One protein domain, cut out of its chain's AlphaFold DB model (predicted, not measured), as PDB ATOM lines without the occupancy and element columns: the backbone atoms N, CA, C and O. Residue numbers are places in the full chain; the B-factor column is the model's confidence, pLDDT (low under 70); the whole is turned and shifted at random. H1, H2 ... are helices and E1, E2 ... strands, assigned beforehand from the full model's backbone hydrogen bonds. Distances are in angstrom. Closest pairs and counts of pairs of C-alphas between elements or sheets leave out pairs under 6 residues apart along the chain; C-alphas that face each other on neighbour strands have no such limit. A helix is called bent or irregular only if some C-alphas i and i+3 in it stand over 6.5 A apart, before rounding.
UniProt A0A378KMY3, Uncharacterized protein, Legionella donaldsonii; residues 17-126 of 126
ATOM      1  N   PRO A  17      75.475  38.487 110.904       62.72
ATOM      2  CA  PRO A  17      76.365  37.341 110.960       62.72
ATOM      3  C   PRO A  17      75.730  36.282 111.866       62.72
ATOM      4  O   PRO A  17      75.537  36.498 113.061       62.72
ATOM      5  N   SER A  18      75.367  35.145 111.278       67.06
ATOM      6  CA  SER A  18      75.053  33.934 112.027       67.06
ATOM      7  C   SER A  18      76.387  33.388 112.535       67.06
ATOM      8  O   SER A  18      77.278  33.044 111.756       67.06
ATOM      9  N   PHE A  19      76.573  33.434 113.854       70.31
ATOM     10  CA  PHE A  19      77.756  32.877 114.492       70.31
ATOM     11  C   PHE A  19      77.571  31.371 114.594       70.31
ATOM     12  O   PHE A  19      76.638  30.904 115.244       70.31
ATOM     13  N   ALA A  20      78.469  30.623 113.961       84.50
ATOM     14  CA  ALA A  20      78.572  29.205 114.235       84.50
ATOM     15  C   ALA A  20      79.120  29.024 115.657       84.50
ATOM     16  O   ALA A  20      80.161  29.592 115.983       84.50
ATOM     17  N   LEU A  21      78.423  28.257 116.495       92.38
ATOM     18  CA  LEU A  21      78.927  27.838 117.803       92.38
ATOM     19  C   LEU A  21      79.571  26.466 117.665       92.38
ATOM     20  O   LEU A  21      78.985  25.560 117.062       92.38
ATOM     21  N   THR A  22      80.756  26.311 118.249       95.56
ATOM     22  CA  THR A  22      81.435  25.018 118.316       95.56
ATOM     23  C   THR A  22      81.472  24.540 119.758       95.56
ATOM     24  O   THR A  22      81.860  25.271 120.665       95.56
ATOM     25  N   TYR A  23      81.059  23.296 119.972       97.19
ATOM     26  CA  TYR A  23      81.138  22.629 121.259       97.19
ATOM     27  C   TYR A  23      82.141  21.487 121.177       97.19
ATOM     28  O   TYR A  23      81.972  20.563 120.377       97.19
ATOM     29  N   THR A  24      83.137  21.516 122.057       97.62
ATOM     30  CA  THR A  24      84.080  20.412 122.254       97.62
ATOM     31  C   THR A  24      83.663  19.625 123.489       97.62
ATOM     32  O   THR A  24      83.744  20.128 124.607       97.62
ATOM     33  N   CYS A  25      83.195  18.391 123.302       97.88
ATOM     34  CA  CYS A  25      82.597  17.561 124.344       97.88
ATOM     35  C   CYS A  25      83.462  16.336 124.657       97.88
ATOM     36  O   CYS A  25      83.418  15.321 123.967       97.88
ATOM     37  N   ASN A  26      84.251  16.423 125.728       97.00
ATOM     38  CA  ASN A  26      85.186  15.372 126.125       97.00
ATOM     39  C   ASN A  26      84.478  14.252 126.889       97.00
ATOM     40  O   ASN A  26      83.742  14.521 127.843       97.00
ATOM     41  N   THR A  27      84.730  12.997 126.508       96.94
ATOM     42  CA  THR A  27      84.176  11.825 127.203       96.94
ATOM     43  C   THR A  27      84.886  11.616 128.534       96.94
ATOM     44  O   THR A  27      86.103  11.460 128.568       96.94
ATOM     45  N   PHE A  28      84.127  11.567 129.629       95.88
ATOM     46  CA  PHE A  28      84.668  11.262 130.962       95.88
ATOM     47  C   PHE A  28      84.148   9.938 131.530       95.88
ATOM     48  O   PHE A  28      84.721   9.413 132.481       95.88
ATOM     49  N   LYS A  29      83.069   9.397 130.959       96.56
ATOM     50  CA  LYS A  29      82.505   8.099 131.319       96.56
ATOM     51  C   LYS A  29      81.866   7.472 130.092       96.56
ATOM     52  O   LYS A  29      81.228   8.166 129.305       96.56
ATOM     53  N   LYS A  30      82.013   6.159 129.943       96.19
ATOM     54  CA  LYS A  30      81.356   5.387 128.891       96.19
ATOM     55  C   LYS A  30      80.842   4.082 129.467       96.19
ATOM     56  O   LYS A  30      81.536   3.448 130.257       96.19
ATOM     57  N   VAL A  31      79.633   3.700 129.092       95.94
ATOM     58  CA  VAL A  31      78.977   2.476 129.558       95.94
ATOM     59  C   VAL A  31      78.381   1.734 128.376       95.94
ATOM     60  O   VAL A  31      78.043   2.352 127.369       95.94
ATOM     61  N   ASN A  32      78.226   0.427 128.524       94.25
ATOM     62  CA  ASN A  32      77.379  -0.396 127.670       94.25
ATOM     63  C   ASN A  32      76.384  -1.183 128.538       94.25
ATOM     64  O   ASN A  32      76.269  -0.934 129.740       94.25
ATOM     65  N   PHE A  33      75.652  -2.122 127.941       90.31
ATOM     66  CA  PHE A  33      74.661  -2.931 128.659       90.31
ATOM     67  C   PHE A  33      75.237  -3.802 129.786       90.31
ATOM     68  O   PHE A  33      74.499  -4.175 130.694       90.31
ATOM     69  N   GLU A  34      76.523  -4.138 129.733       93.25
ATOM     70  CA  GLU A  34      77.154  -5.093 130.649       93.25
ATOM     71  C   GLU A  34      78.018  -4.401 131.707       93.25
ATOM     72  O   GLU A  34      78.102  -4.872 132.842       93.25
ATOM     73  N   GLN A  35      78.680  -3.297 131.348       94.12
ATOM     74  CA  GLN A  35      79.716  -2.692 132.180       94.12
ATOM     75  C   GLN A  35      80.004  -1.219 131.860       94.12
ATOM     76  O   GLN A  35      79.638  -0.667 130.821       94.12
ATOM     77  N   GLU A  36      80.738  -0.592 132.776       96.25
ATOM     78  CA  GLU A  36      81.415   0.684 132.564       96.25
ATOM     79  C   GLU A  36      82.828   0.452 132.014       96.25
ATOM     80  O   GLU A  36      83.538  -0.456 132.449       96.25
ATOM     81  N   TYR A  37      83.239   1.279 131.053       94.12
ATOM     82  CA  TYR A  37      84.571   1.204 130.468       94.12
ATOM     83  C   TYR A  37      85.633   1.651 131.487       94.12
ATOM     84  O   TYR A  37      85.481   2.710 132.103       94.12
ATOM     85  N   PRO A  38      86.740   0.901 131.635       94.50
ATOM     86  CA  PRO A  38      87.848   1.280 132.503       94.50
ATOM     87  C   PRO A  38      88.467   2.639 132.141       94.50
ATOM     88  O   PRO A  38      88.568   3.014 130.970       94.50
ATOM     89  N   LYS A  39      88.930   3.373 133.161       92.00
ATOM     90  CA  LYS A  39      89.480   4.728 133.000       92.00
ATOM     91  C   LYS A  39      90.702   4.772 132.075       92.00
ATOM     92  O   LYS A  39      90.825   5.696 131.279       92.00
ATOM     93  N   ASP A  40      91.571   3.770 132.140       92.00
ATOM     94  CA  ASP A  40      92.753   3.641 131.282       92.00
ATOM     95  C   ASP A  40      92.384   3.492 129.797       92.00
ATOM     96  O   ASP A  40      93.085   4.012 128.930       92.00
ATOM     97  N   GLN A  41      91.250   2.858 129.480       90.00
ATOM     98  CA  GLN A  41      90.744   2.818 128.108       90.00
ATOM     99  C   GLN A  41      90.247   4.190 127.643       90.00
ATOM    100  O   GLN A  41      90.548   4.598 126.519       90.00
ATOM    101  N   LEU A  42      89.530   4.924 128.500       91.00
ATOM    102  CA  LEU A  42      89.076   6.283 128.187       91.00
ATOM    103  C   LEU A  42      90.265   7.228 127.963       91.00
ATOM    104  O   LEU A  42      90.286   7.975 126.986       91.00
ATOM    105  N   GLU A  43      91.287   7.141 128.815       88.94
ATOM    106  CA  GLU A  43      92.519   7.931 128.706       88.94
ATOM    107  C   GLU A  43      93.358   7.556 127.476       88.94
ATOM    108  O   GLU A  43      94.004   8.427 126.895       88.94
ATOM    109  N   LYS A  44      93.333   6.288 127.047       87.38
ATOM    110  CA  LYS A  44      94.065   5.812 125.865       87.38
ATOM    111  C   LYS A  44      93.506   6.366 124.556       87.38
ATOM    112  O   LYS A  44      94.287   6.725 123.680       87.38
ATOM    113  N   PHE A  45      92.183   6.376 124.395       85.56
ATOM    114  CA  PHE A  45      91.542   6.784 123.136       85.56
ATOM    115  C   PHE A  45      91.125   8.257 123.110       85.56
ATOM    116  O   PHE A  45      90.902   8.793 122.024       85.56
ATOM    117  N   GLN A  46      90.989   8.888 124.285       90.94
ATOM    118  CA  GLN A  46      90.595  10.290 124.469       90.94
ATOM    119  C   GLN A  46      89.459  10.689 123.516       90.94
ATOM    120  O   GLN A  46      89.611  11.581 122.683       90.94
ATOM    121  N   SER A  47      88.344   9.957 123.563       93.69
ATOM    122  CA  SER A  47      87.223  10.206 122.657       93.69
ATOM    123  C   SER A  47      86.483  11.490 123.022       93.69
ATOM    124  O   SER A  47      86.208  11.763 124.195       93.69
ATOM    125  N   PHE A  48      86.082  12.252 122.014       95.88
ATOM    126  CA  PHE A  48      85.294  13.466 122.183       95.88
ATOM    127  C   PHE A  48      84.349  13.676 121.001       95.88
ATOM    128  O   PHE A  48      84.581  13.175 119.899       95.88
ATOM    129  N   THR A  49      83.287  14.435 121.238       97.38
ATOM    130  CA  THR A  49      82.369  14.896 120.198       97.38
ATOM    131  C   THR A  49      82.658  16.359 119.891       97.38
ATOM    132  O   THR A  49      82.763  17.167 120.811       97.38
ATOM    133  N   LEU A  50      82.758  16.707 118.610       97.31
ATOM    134  CA  LEU A  50      82.647  18.097 118.164       97.31
ATOM    135  C   LEU A  50      81.241  18.320 117.628       97.31
ATOM    136  O   LEU A  50      80.798  17.578 116.751       97.31
ATOM    137  N   LEU A  51      80.553  19.330 118.138       97.50
ATOM    138  CA  LEU A  51      79.262  19.770 117.625       97.50
ATOM    139  C   LEU A  51      79.418  21.187 117.077       97.50
ATOM    140  O   LEU A  51      79.763  22.100 117.816       97.50
ATOM    141  N   GLU A  52      79.148  21.362 115.791       96.50
ATOM    142  CA  GLU A  52      79.183  22.649 115.097       96.50
ATOM    143  C   GLU A  52      77.741  23.028 114.741       96.50
ATOM    144  O   GLU A  52      77.115  22.351 113.924       96.50
ATOM    145  N   THR A  53      77.194  24.084 115.343       94.25
ATOM    146  CA  THR A  53      75.842  24.585 115.041       94.25
ATOM    147  C   THR A  53      75.949  25.906 114.297       94.25
ATOM    148  O   THR A  53      76.541  26.840 114.830       94.25
ATOM    149  N   TYR A  54      75.387  25.999 113.094       88.44
ATOM    150  CA  TYR A  54      75.465  27.203 112.257       88.44
ATOM    151  C   TYR A  54      74.192  28.039 112.378       88.44
ATOM    152  O   TYR A  54      74.236  29.224 112.698       88.44
ATOM    153  N   ASP A  55      73.048  27.399 112.170       81.06
ATOM    154  CA  ASP A  55      71.729  27.990 112.347       81.06
ATOM    155  C   ASP A  55      70.836  27.044 113.164       81.06
ATOM    156  O   ASP A  55      71.292  26.030 113.702       81.06
ATOM    157  N   ASP A  56      69.549  27.371 113.280       80.38
ATOM    158  CA  ASP A  56      68.611  26.583 114.074       80.38
ATOM    159  C   ASP A  56      68.332  25.167 113.534       80.38
ATOM    160  O   ASP A  56      67.748  24.359 114.265       80.38
ATOM    161  N   ASN A  57      68.722  24.869 112.294       86.31
ATOM    162  CA  ASN A  57      68.399  23.638 111.572       86.31
ATOM    163  C   ASN A  57      69.629  22.934 110.970       86.31
ATOM    164  O   ASN A  57      69.523  21.786 110.548       86.31
ATOM    165  N   VAL A  58      70.787  23.592 110.936       93.69
ATOM    166  CA  VAL A  58      72.030  23.104 110.343       93.69
ATOM    167  C   VAL A  58      73.067  22.929 111.438       93.69
ATOM    168  O   VAL A  58      73.629  23.888 111.976       93.69
ATOM    169  N   ALA A  59      73.360  21.665 111.721       96.75
ATOM    170  CA  ALA A  59      74.432  21.273 112.613       96.75
ATOM    171  C   ALA A  59      75.235  20.115 112.022       96.75
ATOM    172  O   ALA A  59      74.715  19.280 111.279       96.75
ATOM    173  N   TYR A  60      76.506  20.048 112.396       97.12
ATOM    174  CA  TYR A  60      77.361  18.900 112.152       97.12
ATOM    175  C   TYR A  60      77.820  18.331 113.478       97.12
ATOM    176  O   TYR A  60      78.129  19.067 114.412       97.12
ATOM    177  N   VAL A  61      77.909  17.011 113.535       96.94
ATOM    178  CA  VAL A  61      78.466  16.309 114.680       96.94
ATOM    179  C   VAL A  61      79.597  15.407 114.221       96.94
ATOM    180  O   VAL A  61      79.476  14.668 113.242       96.94
ATOM    181  N   SER A  62      80.727  15.493 114.910       96.75
ATOM    182  CA  SER A  62      81.919  14.714 114.613       96.75
ATOM    183  C   SER A  62      82.286  13.846 115.798       96.75
ATOM    184  O   SER A  62      82.471  14.346 116.903       96.75
ATOM    185  N   ARG A  63      82.443  12.547 115.551       94.31
ATOM    186  CA  ARG A  63      83.003  11.614 116.534       94.31
ATOM    187  C   ARG A  63      84.504  11.603 116.370       94.31
ATOM    188  O   ARG A  63      84.980  11.214 115.302       94.31
ATOM    189  N   CYS A  64      85.220  12.025 117.395       95.00
ATOM    190  CA  CYS A  64      86.658  12.179 117.351       95.00
ATOM    191  C   CYS A  64      87.340  11.270 118.372       95.00
ATOM    192  O   CYS A  64      86.842  11.046 119.474       95.00
ATOM    193  N   VAL A  65      88.497  10.742 117.991       94.06
ATOM    194  CA  VAL A  65      89.391   9.987 118.871       94.06
ATOM    195  C   VAL A  65      90.815  10.475 118.674       94.06
ATOM    196  O   VAL A  65      91.215  10.817 117.555       94.06
ATOM    197  N   TYR A  66      91.584  10.499 119.758       90.88
ATOM    198  CA  TYR A  66      93.021  10.698 119.689       90.88
ATOM    199  C   TYR A  66      93.699   9.333 119.592       90.88
ATOM    200  O   TYR A  66      93.645   8.518 120.510       90.88
ATOM    201  N   PHE A  67      94.334   9.071 118.455       84.56
ATOM    202  CA  PHE A  67      95.013   7.812 118.192       84.56
ATOM    203  C   PHE A  67      96.332   8.081 117.468       84.56
ATOM    204  O   PHE A  67      96.375   8.863 116.518       84.56
ATOM    205  N   ASP A  68      97.422   7.467 117.931       85.25
ATOM    206  CA  ASP A  68      98.767   7.619 117.354       85.25
ATOM    207  C   ASP A  68      99.200   9.079 117.129       85.25
ATOM    208  O   ASP A  68      99.711   9.464 116.076       85.25
ATOM    209  N   LYS A  69      99.003   9.911 118.158       87.06
ATOM    210  CA  LYS A  69      99.337  11.345 118.169       87.06
ATOM    211  C   LYS A  69      98.556  12.202 117.164       87.06
ATOM    212  O   LYS A  69      98.948  13.336 116.887       87.06
ATOM    213  N   LYS A  70      97.464  11.677 116.606       91.12
ATOM    214  CA  LYS A  70      96.614  12.360 115.629       91.12
ATOM    215  C   LYS A  70      95.155  12.301 116.059       91.12
ATOM    216  O   LYS A  70      94.709  11.328 116.659       91.12
ATOM    217  N   ILE A  71      94.409  13.341 115.706       93.62
ATOM    218  CA  ILE A  71      92.957  13.360 115.857       93.62
ATOM    219  C   ILE A  71      92.347  12.758 114.594       93.62
ATOM    220  O   ILE A  71      92.652  13.194 113.482       93.62
ATOM    221  N   GLN A  72      91.482  11.765 114.766       95.00
ATOM    222  CA  GLN A  72      90.663  11.214 113.693       95.00
ATOM    223  C   GLN A  72      89.202  11.504 114.004       95.00
ATOM    224  O   GLN A  72      88.703  11.069 115.038       95.00
ATOM    225  N   CYS A  73      88.530  12.231 113.111       94.69
ATOM    226  CA  CYS A  73      87.132  12.609 113.267       94.69
ATOM    227  C   CYS A  73      86.288  12.070 112.112       94.69
ATOM    228  O   CYS A  73      86.631  12.252 110.944       94.69
ATOM    229  N   LYS A  74      85.140  11.472 112.433       95.25
ATOM    230  CA  LYS A  74      84.077  11.192 111.462       95.25
ATOM    231  C   LYS A  74      83.006  12.271 111.583       95.25
ATOM    232  O   LYS A  74      82.165  12.183 112.476       95.25
ATOM    233  N   LYS A  75      83.058  13.269 110.696       96.38
ATOM    234  CA  LYS A  75      82.071  14.356 110.600       96.38
ATOM    235  C   LYS A  75      80.806  13.879 109.890       96.38
ATOM    236  O   LYS A  75      80.886  13.184 108.879       96.38
ATOM    237  N   MET A  76      79.650  14.239 110.431       96.38
ATOM    238  CA  MET A  76      78.330  13.861 109.931       96.38
ATOM    239  C   MET A  76      77.406  15.077 109.972       96.38
ATOM    240  O   MET A  76      77.466  15.867 110.914       96.38
ATOM    241  N   LEU A  77      76.565  15.225 108.951       96.69
ATOM    242  CA  LEU A  77      75.477  16.200 108.963       96.69
ATOM    243  C   LEU A  77      74.359  15.680 109.875       96.69
ATOM    244  O   LEU A  77      74.050  14.490 109.843       96.69
ATOM    245  N   VAL A  78      73.780  16.559 110.690       97.50
ATOM    246  CA  VAL A  78      72.630  16.229 111.537       97.50
ATOM    247  C   VAL A  78      71.358  16.232 110.690       97.50
ATOM    248  O   VAL A  78      71.064  17.216 110.019       97.50
ATOM    249  N   ASP A  79      70.594  15.142 110.745       97.50
ATOM    250  CA  ASP A  79      69.343  14.974 109.995       97.50
ATOM    251  C   ASP A  79      68.157  15.657 110.689       97.50
ATOM    252  O   ASP A  79      67.218  16.125 110.043       97.50
ATOM    253  N   ARG A  80      68.174  15.693 112.028       96.19
ATOM    254  CA  ARG A  80      67.115  16.305 112.837       96.19
ATOM    255  C   ARG A  80      67.676  16.916 114.110       96.19
ATOM    256  O   ARG A  80      68.439  16.277 114.831       96.19
ATOM    257  N   ILE A  81      67.209  18.124 114.416       96.38
ATOM    258  CA  ILE A  81      67.452  18.814 115.682       96.38
ATOM    259  C   ILE A  81      66.126  18.891 116.440       96.38
ATOM    260  O   ILE A  81      65.127  19.378 115.914       96.38
ATOM    261  N   GLU A  82      66.102  18.402 117.676       95.50
ATOM    262  CA  GLU A  82      64.938  18.463 118.557       95.50
ATOM    263  C   GLU A  82      65.299  19.204 119.837       95.50
ATOM    264  O   GLU A  82      66.197  18.798 120.573       95.50
ATOM    265  N   ARG A  83      64.590  20.293 120.115       94.56
ATOM    266  CA  ARG A  83      64.742  21.045 121.359       94.56
ATOM    267  C   ARG A  83      63.689  20.553 122.345       94.56
ATOM    268  O   ARG A  83      62.518  20.448 121.985       94.56
ATOM    269  N   ASP A  84      64.108  20.257 123.569       91.88
ATOM    270  CA  ASP A  84      63.182  19.986 124.668       91.88
ATOM    271  C   ASP A  84      62.240  21.186 124.860       91.88
ATOM    272  O   ASP A  84      62.666  22.337 124.752       91.88
ATOM    273  N   THR A  85      60.967  20.939 125.175       87.06
ATOM    274  CA  THR A  85      59.951  21.997 125.320       87.06
ATOM    275  C   THR A  85      60.279  22.972 126.446       87.06
ATOM    276  O   THR A  85      59.872  24.128 126.397       87.06
ATOM    277  N   ASN A  86      61.041  22.519 127.444       87.00
ATOM    278  CA  ASN A  86      61.516  23.353 128.546       87.00
ATOM    279  C   ASN A  86      62.879  24.009 128.258       87.00
ATOM    280  O   ASN A  86      63.402  24.722 129.108       87.00
ATOM    281  N   GLY A  87      63.486  23.749 127.093       80.19
ATOM    282  CA  GLY A  87      64.792  24.289 126.709       80.19
ATOM    283  C   GLY A  87      65.978  23.721 127.498       80.19
ATOM    284  O   GLY A  87      67.068  24.289 127.453       80.19
ATOM    285  N   ASN A  88      65.801  22.611 128.225       92.38
ATOM    286  CA  ASN A  88      66.863  22.046 129.068       92.38
ATOM    287  C   ASN A  88      67.924  21.287 128.267       92.38
ATOM    288  O   ASN A  88      69.052  21.101 128.737       92.38
ATOM    289  N   SER A  89      67.560  20.815 127.074       96.06
ATOM    290  CA  SER A  89      68.470  20.095 126.194       96.06
ATOM    291  C   SER A  89      68.058  20.176 124.730       96.06
ATOM    292  O   SER A  89      66.887  20.386 124.409       96.06
ATOM    293  N   THR A  90      69.033  19.945 123.859       96.44
ATOM    294  CA  THR A  90      68.861  19.816 122.415       96.44
ATOM    295  C   THR A  90      69.429  18.474 121.975       96.44
ATOM    296  O   THR A  90      70.546  18.118 122.349       96.44
ATOM    297  N   LYS A  91      68.661  17.723 121.190       96.81
ATOM    298  CA  LYS A  91      69.038  16.432 120.618       96.81
ATOM    299  C   LYS A  91      69.334  16.581 119.131       96.81
ATOM    300  O   LYS A  91      68.593  17.249 118.414       96.81
ATOM    301  N   PHE A  92      70.391  15.926 118.685       97.38
ATOM    302  CA  PHE A  92      70.909  15.923 117.327       97.38
ATOM    303  C   PHE A  92      70.937  14.476 116.844       97.38
ATOM    304  O   PHE A  92      71.634  13.643 117.424       97.38
ATOM    305  N   TYR A  93      70.165  14.175 115.806       96.94
ATOM    306  CA  TYR A  93      70.007  12.825 115.277       96.94
ATOM    307  C   TYR A  93      70.728  12.689 113.940       96.94
ATOM    308  O   TYR A  93      70.525  13.510 113.045       96.94
ATOM    309  N   VAL A  94      71.525  11.634 113.796       96.88
ATOM    310  CA  VAL A  94      72.116  11.203 112.526       96.88
ATOM    311  C   VAL A  94      71.587   9.804 112.220       96.88
ATOM    312  O   VAL A  94      72.099   8.793 112.704       96.88
ATOM    313  N   PHE A  95      70.524   9.735 111.423       95.12
ATOM    314  CA  PHE A  95      69.771   8.511 111.172       95.12
ATOM    315  C   PHE A  95      70.598   7.469 110.436       95.12
ATOM    316  O   PHE A  95      70.534   6.300 110.791       95.12
ATOM    317  N   ALA A  96      71.415   7.871 109.460       91.94
ATOM    318  CA  ALA A  96      72.200   6.924 108.664       91.94
ATOM    319  C   ALA A  96      73.249   6.156 109.490       91.94
ATOM    320  O   ALA A  96      73.615   5.037 109.138       91.94
ATOM    321  N   SER A  97      73.754   6.752 110.573       90.19
ATOM    322  CA  SER A  97      74.747   6.135 111.460       90.19
ATOM    323  C   SER A  97      74.165   5.670 112.791       90.19
ATOM    324  O   SER A  97      74.922   5.156 113.613       90.19
ATOM    325  N   HIS A  98      72.854   5.852 112.996       93.62
ATOM    326  CA  HIS A  98      72.154   5.594 114.256       93.62
ATOM    327  C   HIS A  98      72.788   6.348 115.438       93.62
ATOM    328  O   HIS A  98      72.691   5.924 116.585       93.62
ATOM    329  N   PHE A  99      73.470   7.456 115.151       94.44
ATOM    330  CA  PHE A  99      74.185   8.236 116.143       94.44
ATOM    331  C   PHE A  99      73.289   9.358 116.648       94.44
ATOM    332  O   PHE A  99      72.764  10.143 115.856       94.44
ATOM    333  N   ASN A 100      73.177   9.473 117.966       95.75
ATOM    334  CA  ASN A 100      72.428  10.539 118.611       95.75
ATOM    335  C   ASN A 100      73.339  11.276 119.586       95.75
ATOM    336  O   ASN A 100      74.060  10.660 120.370       95.75
ATOM    337  N   PHE A 101      73.271  12.601 119.576       97.88
ATOM    338  CA  PHE A 101      73.937  13.434 120.565       97.88
ATOM    339  C   PHE A 101      72.921  14.328 121.262       97.88
ATOM    340  O   PHE A 101      72.067  14.922 120.613       97.88
ATOM    341  N   GLN A 102      73.000  14.443 122.582       97.88
ATOM    342  CA  GLN A 102      72.162  15.335 123.370       97.88
ATOM    343  C   GLN A 102      73.046  16.299 124.151       97.88
ATOM    344  O   GLN A 102      73.832  15.877 124.995       97.88
ATOM    345  N   LEU A 103      72.881  17.593 123.886       97.62
ATOM    346  CA  LEU A 103      73.533  18.674 124.614       97.62
ATOM    347  C   LEU A 103      72.565  19.250 125.644       97.62
ATOM    348  O   LEU A 103      71.448  19.635 125.307       97.62
ATOM    349  N   PHE A 104      72.999  19.342 126.894       97.19
ATOM    350  CA  PHE A 104      72.246  19.969 127.978       97.19
ATOM    351  C   PHE A 104      72.726  21.405 128.213       97.19
ATOM    352  O   PHE A 104      73.884  21.733 127.957       97.19
ATOM    353  N   HIS A 105      71.859  22.253 128.772       94.50
ATOM    354  CA  HIS A 105      72.175  23.662 129.053       94.50
ATOM    355  C   HIS A 105      73.422  23.828 129.945       94.50
ATOM    356  O   HIS A 105      74.241  24.715 129.733       94.50
ATOM    357  N   ASN A 106      73.619  22.938 130.920       95.62
ATOM    358  CA  ASN A 106      74.783  22.927 131.820       95.62
ATOM    359  C   ASN A 106      76.092  22.425 131.156       95.62
ATOM    360  O   ASN A 106      77.064  22.096 131.857       95.62
ATOM    361  N   LEU A 107      76.103  22.315 129.824       97.19
ATOM    362  CA  LEU A 107      77.198  21.804 129.007       97.19
ATOM    363  C   LEU A 107      77.600  20.362 129.349       97.19
ATOM    364  O   LEU A 107      78.760  19.988 129.191       97.19
ATOM    365  N   SER A 108      76.686  19.531 129.855       97.88
ATOM    366  CA  SER A 108      76.863  18.079 129.754       97.88
ATOM    367  C   SER A 108      76.392  17.584 128.390       97.88
ATOM    368  O   SER A 108      75.477  18.160 127.802       97.88
ATOM    369  N   GLY A 109      77.009  16.512 127.906       97.81
ATOM    370  CA  GLY A 109      76.645  15.832 126.670       97.81
ATOM    371  C   GLY A 109      76.369  14.350 126.907       97.81
ATOM    372  O   GLY A 109      76.996  13.730 127.769       97.81
ATOM    373  N   LEU A 110      75.452  13.787 126.127       97.38
ATOM    374  CA  LEU A 110      75.255  12.346 125.994       97.38
ATOM    375  C   LEU A 110      75.401  11.961 124.526       97.38
ATOM    376  O   LEU A 110      74.705  12.507 123.678       97.38
ATOM    377  N   GLU A 111      76.291  11.022 124.237       96.81
ATOM    378  CA  GLU A 111      76.381  10.349 122.940       96.81
ATOM    379  C   GLU A 111      75.802   8.941 123.071       96.81
ATOM    380  O   GLU A 111      76.198   8.192 123.963       96.81
ATOM    381  N   ASP A 112      74.924   8.582 122.142       94.88
ATOM    382  CA  ASP A 112      74.508   7.216 121.845       94.88
ATOM    383  C   ASP A 112      75.048   6.852 120.460       94.88
ATOM    384  O   ASP A 112      74.780   7.537 119.467       94.88
ATOM    385  N   ASN A 113      75.856   5.795 120.396       86.62
ATOM    386  CA  ASN A 113      76.502   5.382 119.155       86.62
ATOM    387  C   ASN A 113      75.662   4.422 118.295       86.62
ATOM    388  O   ASN A 113      76.190   3.925 117.297       86.62
ATOM    389  N   GLY A 114      74.424   4.117 118.696       83.12
ATOM    390  CA  GLY A 114      73.530   3.192 117.999       83.12
ATOM    391  C   GLY A 114      73.906   1.714 118.145       83.12
ATOM    392  O   GLY A 114      73.198   0.847 117.635       83.12
ATOM    393  N   GLY A 115      75.012   1.417 118.834       85.25
ATOM    394  CA  GLY A 115      75.534   0.074 119.093       85.25
ATOM    395  C   GLY A 115      75.376  -0.383 120.544       85.25
ATOM    396  O   GLY A 115      75.884  -1.444 120.894       85.25
ATOM    397  N   GLY A 116      74.693   0.402 121.384       86.81
ATOM    398  CA  GLY A 116      74.479   0.094 122.801       86.81
ATOM    399  C   GLY A 116      75.494   0.712 123.760       86.81
ATOM    400  O   GLY A 116      75.375   0.493 124.966       86.81
ATOM    401  N   ASP A 117      76.459   1.495 123.262       93.00
ATOM    402  CA  ASP A 117      77.303   2.302 124.140       93.00
ATOM    403  C   ASP A 117      76.714   3.698 124.338       93.00
ATOM    404  O   ASP A 117      76.364   4.379 123.370       93.00
ATOM    405  N   ILE A 118      76.757   4.169 125.583       95.88
ATOM    406  CA  ILE A 118      76.446   5.548 125.953       95.88
ATOM    407  C   ILE A 118      77.698   6.217 126.516       95.88
ATOM    408  O   ILE A 118      78.313   5.724 127.466       95.88
ATOM    409  N   SER A 119      78.065   7.366 125.954       96.88
ATOM    410  CA  SER A 119      79.176   8.191 126.432       96.88
ATOM    411  C   SER A 119      78.643   9.444 127.124       96.88
ATOM    412  O   SER A 119      77.859  10.199 126.556       96.88
ATOM    413  N   PHE A 120      79.117   9.694 128.341       97.75
ATOM    414  CA  PHE A 120      78.860  10.904 129.110       97.75
ATOM    415  C   PHE A 120      80.011  11.879 128.903       97.75
ATOM    416  O   PHE A 120      81.189  11.523 129.044       97.75
ATOM    417  N   GLN A 121      79.663  13.115 128.566       98.00
ATOM    418  CA  GLN A 121      80.621  14.107 128.110       98.00
ATOM    419  C   GLN A 121      80.472  15.430 128.856       98.00
ATOM    420  O   GLN A 121      79.384  15.794 129.312       98.00
ATOM    421  N   LYS A 122      81.580  16.163 128.971       98.00
ATOM    422  CA  LYS A 122      81.592  17.554 129.425       98.00
ATOM    423  C   LYS A 122      82.024  18.442 128.267       98.00
ATOM    424  O   LYS A 122      83.087  18.225 127.691       98.00
ATOM    425  N   CYS A 123      81.182  19.415 127.946       98.06
ATOM    426  CA  CYS A 123      81.352  20.311 126.818       98.06
ATOM    427  C   CYS A 123      81.928  21.663 127.239       98.06
ATOM    428  O   CYS A 123      81.640  22.172 128.325       98.06
ATOM    429  N   THR A 124      82.701  22.254 126.340       97.44
ATOM    430  CA  THR A 124      83.113  23.660 126.351       97.44
ATOM    431  C   THR A 124      82.656  24.316 125.056       97.44
ATOM    432  O   THR A 124      82.535  23.630 124.042       97.44
ATOM    433  N   VAL A 125      82.370  25.617 125.103       94.50
ATOM    434  CA  VAL A 125      81.979  26.411 123.928       94.50
ATOM    435  C   VAL A 125      83.186  27.218 123.473       94.50
ATOM    436  O   VAL A 125      83.848  27.827 124.316       94.50
ATOM    437  N   GLU A 126      83.451  27.207 122.172       82.12
ATOM    438  CA  GLU A 126      84.484  27.998 121.490       82.12
ATOM    439  C   GLU A 126      83.852  28.966 120.485       82.12
ATOM    440  O   GLU A 126      82.864  28.570 119.814       82.12
TER     441      GLU A 126
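This is residues 17 to 126 of the 126 residues of an uncharacterized protein of Legionella donaldsonii (UniProt A0A378KMY3). One antiparallel sheet of nine strands folds back on itself into two leaves, E4 E3 E2 over E9 E8 E7 E6 E5, with the long, bending strand E1 as the hinge between them. The leaves come near each other where the end of E4 meets E6, and the chain crosses from E4 into E5 there; the one short helix, H1, sits at the other end of the fold, beside E1 and E3. The printed part has 110 residues, with one named helix and nine named strands in the chain order E1 H1 E2 E3 E4 E5 E6 E7 E8 E9. The sheet runs E4 E3 E2 E1 E9 E8 E7 E6 E5, and the class is mostly strand. The whole is compact, with a radius of gyration of the C-alphas of 13.7 A and spans of 41 by 30 by 28 A.

E1, residues 21 to 31, is the longest strand, 28.0 A from C-alpha 21 at (78.927, 27.838, 117.803) to C-alpha 31 at (78.977, 2.476, 129.558). On one side of it in the sheet come E2, residues 48 to 53 and 16.2 A, E3, residues 59 to 67 and 25.2 A, and E4, residues 70 to 77 and 22.5 A. On the other side come E9, residues 118 to 125 and 21.7 A, E8, residues 108 to 112, E7, residues 99 to 104 and 16.8 A, E6, residues 89 to 94 and 16.7 A, and E5, residues 80 to 83. E9 ends with C-alpha 125 at (81.979, 26.411, 123.928). H1, residues 39 to 45, is 10.3 A long and begins with C-alpha 39 at (89.480, 4.728, 133.000).

The sheet is a folded sheet, one sheet bent back into two leaves that face each other, with 58 pairs of C-alphas within 11 A between them. It is twisted. At the hinge, E1 bends by 66 degrees at residue 28. E1 is antiparallel to E2, with N 23 and O 51 at 2.8 A, and to E9, with N 26 and O 122 at 2.9 A. E2, E3 and E4 form a meander, each strand the antiparallel neighbour of the one before. In the hairpin of E2 and E3, N 62 and O 50 are 2.8 A apart; in that of E3 and E4, N 76 and O 61 are 2.8 A apart. E4 runs on into E5 across a break of 2 residues, at 87 degrees, though E4 and E5 are apart. A second meander is E5 E6 E7 E8 E9. Its hairpins have N 82 and O 91 at 2.8 A for E5 and E6, N 92 and O 101 at 2.7 A for E6 and E7, N 102 and O 110 at 2.8 A for E7 and E8, and N 121 and O 109 at 2.9 A for E8 and E9. Between the leaves, the closest C-alphas of E4 and E6 are those of Leu 77 and Val 94, 7.0 A apart. E4 and E5 are the edge strands. H1 is on the sheet but at the sheet's level, with a height over the sheet of 1.4 A. Its closest C-alphas to E3 are those of Phe 45 and Tyr 66, 5.4 A apart, and to E1 those of Leu 42 and Phe 28, 7.2 A apart. In H1 every O i to N i+4 pair is within hydrogen-bond range.

The two C-alphas farthest apart are those of Pro 17 and Glu 34, at 46.8 A. The printed part has no cut and ends at Glu 126, the chain's last residue. No link is long: the link from E1 to H1 is short, with 7 residues, and the others are tight. The mean pLDDT of the printed part is 92.8, and residues 17 to 18 are under 70.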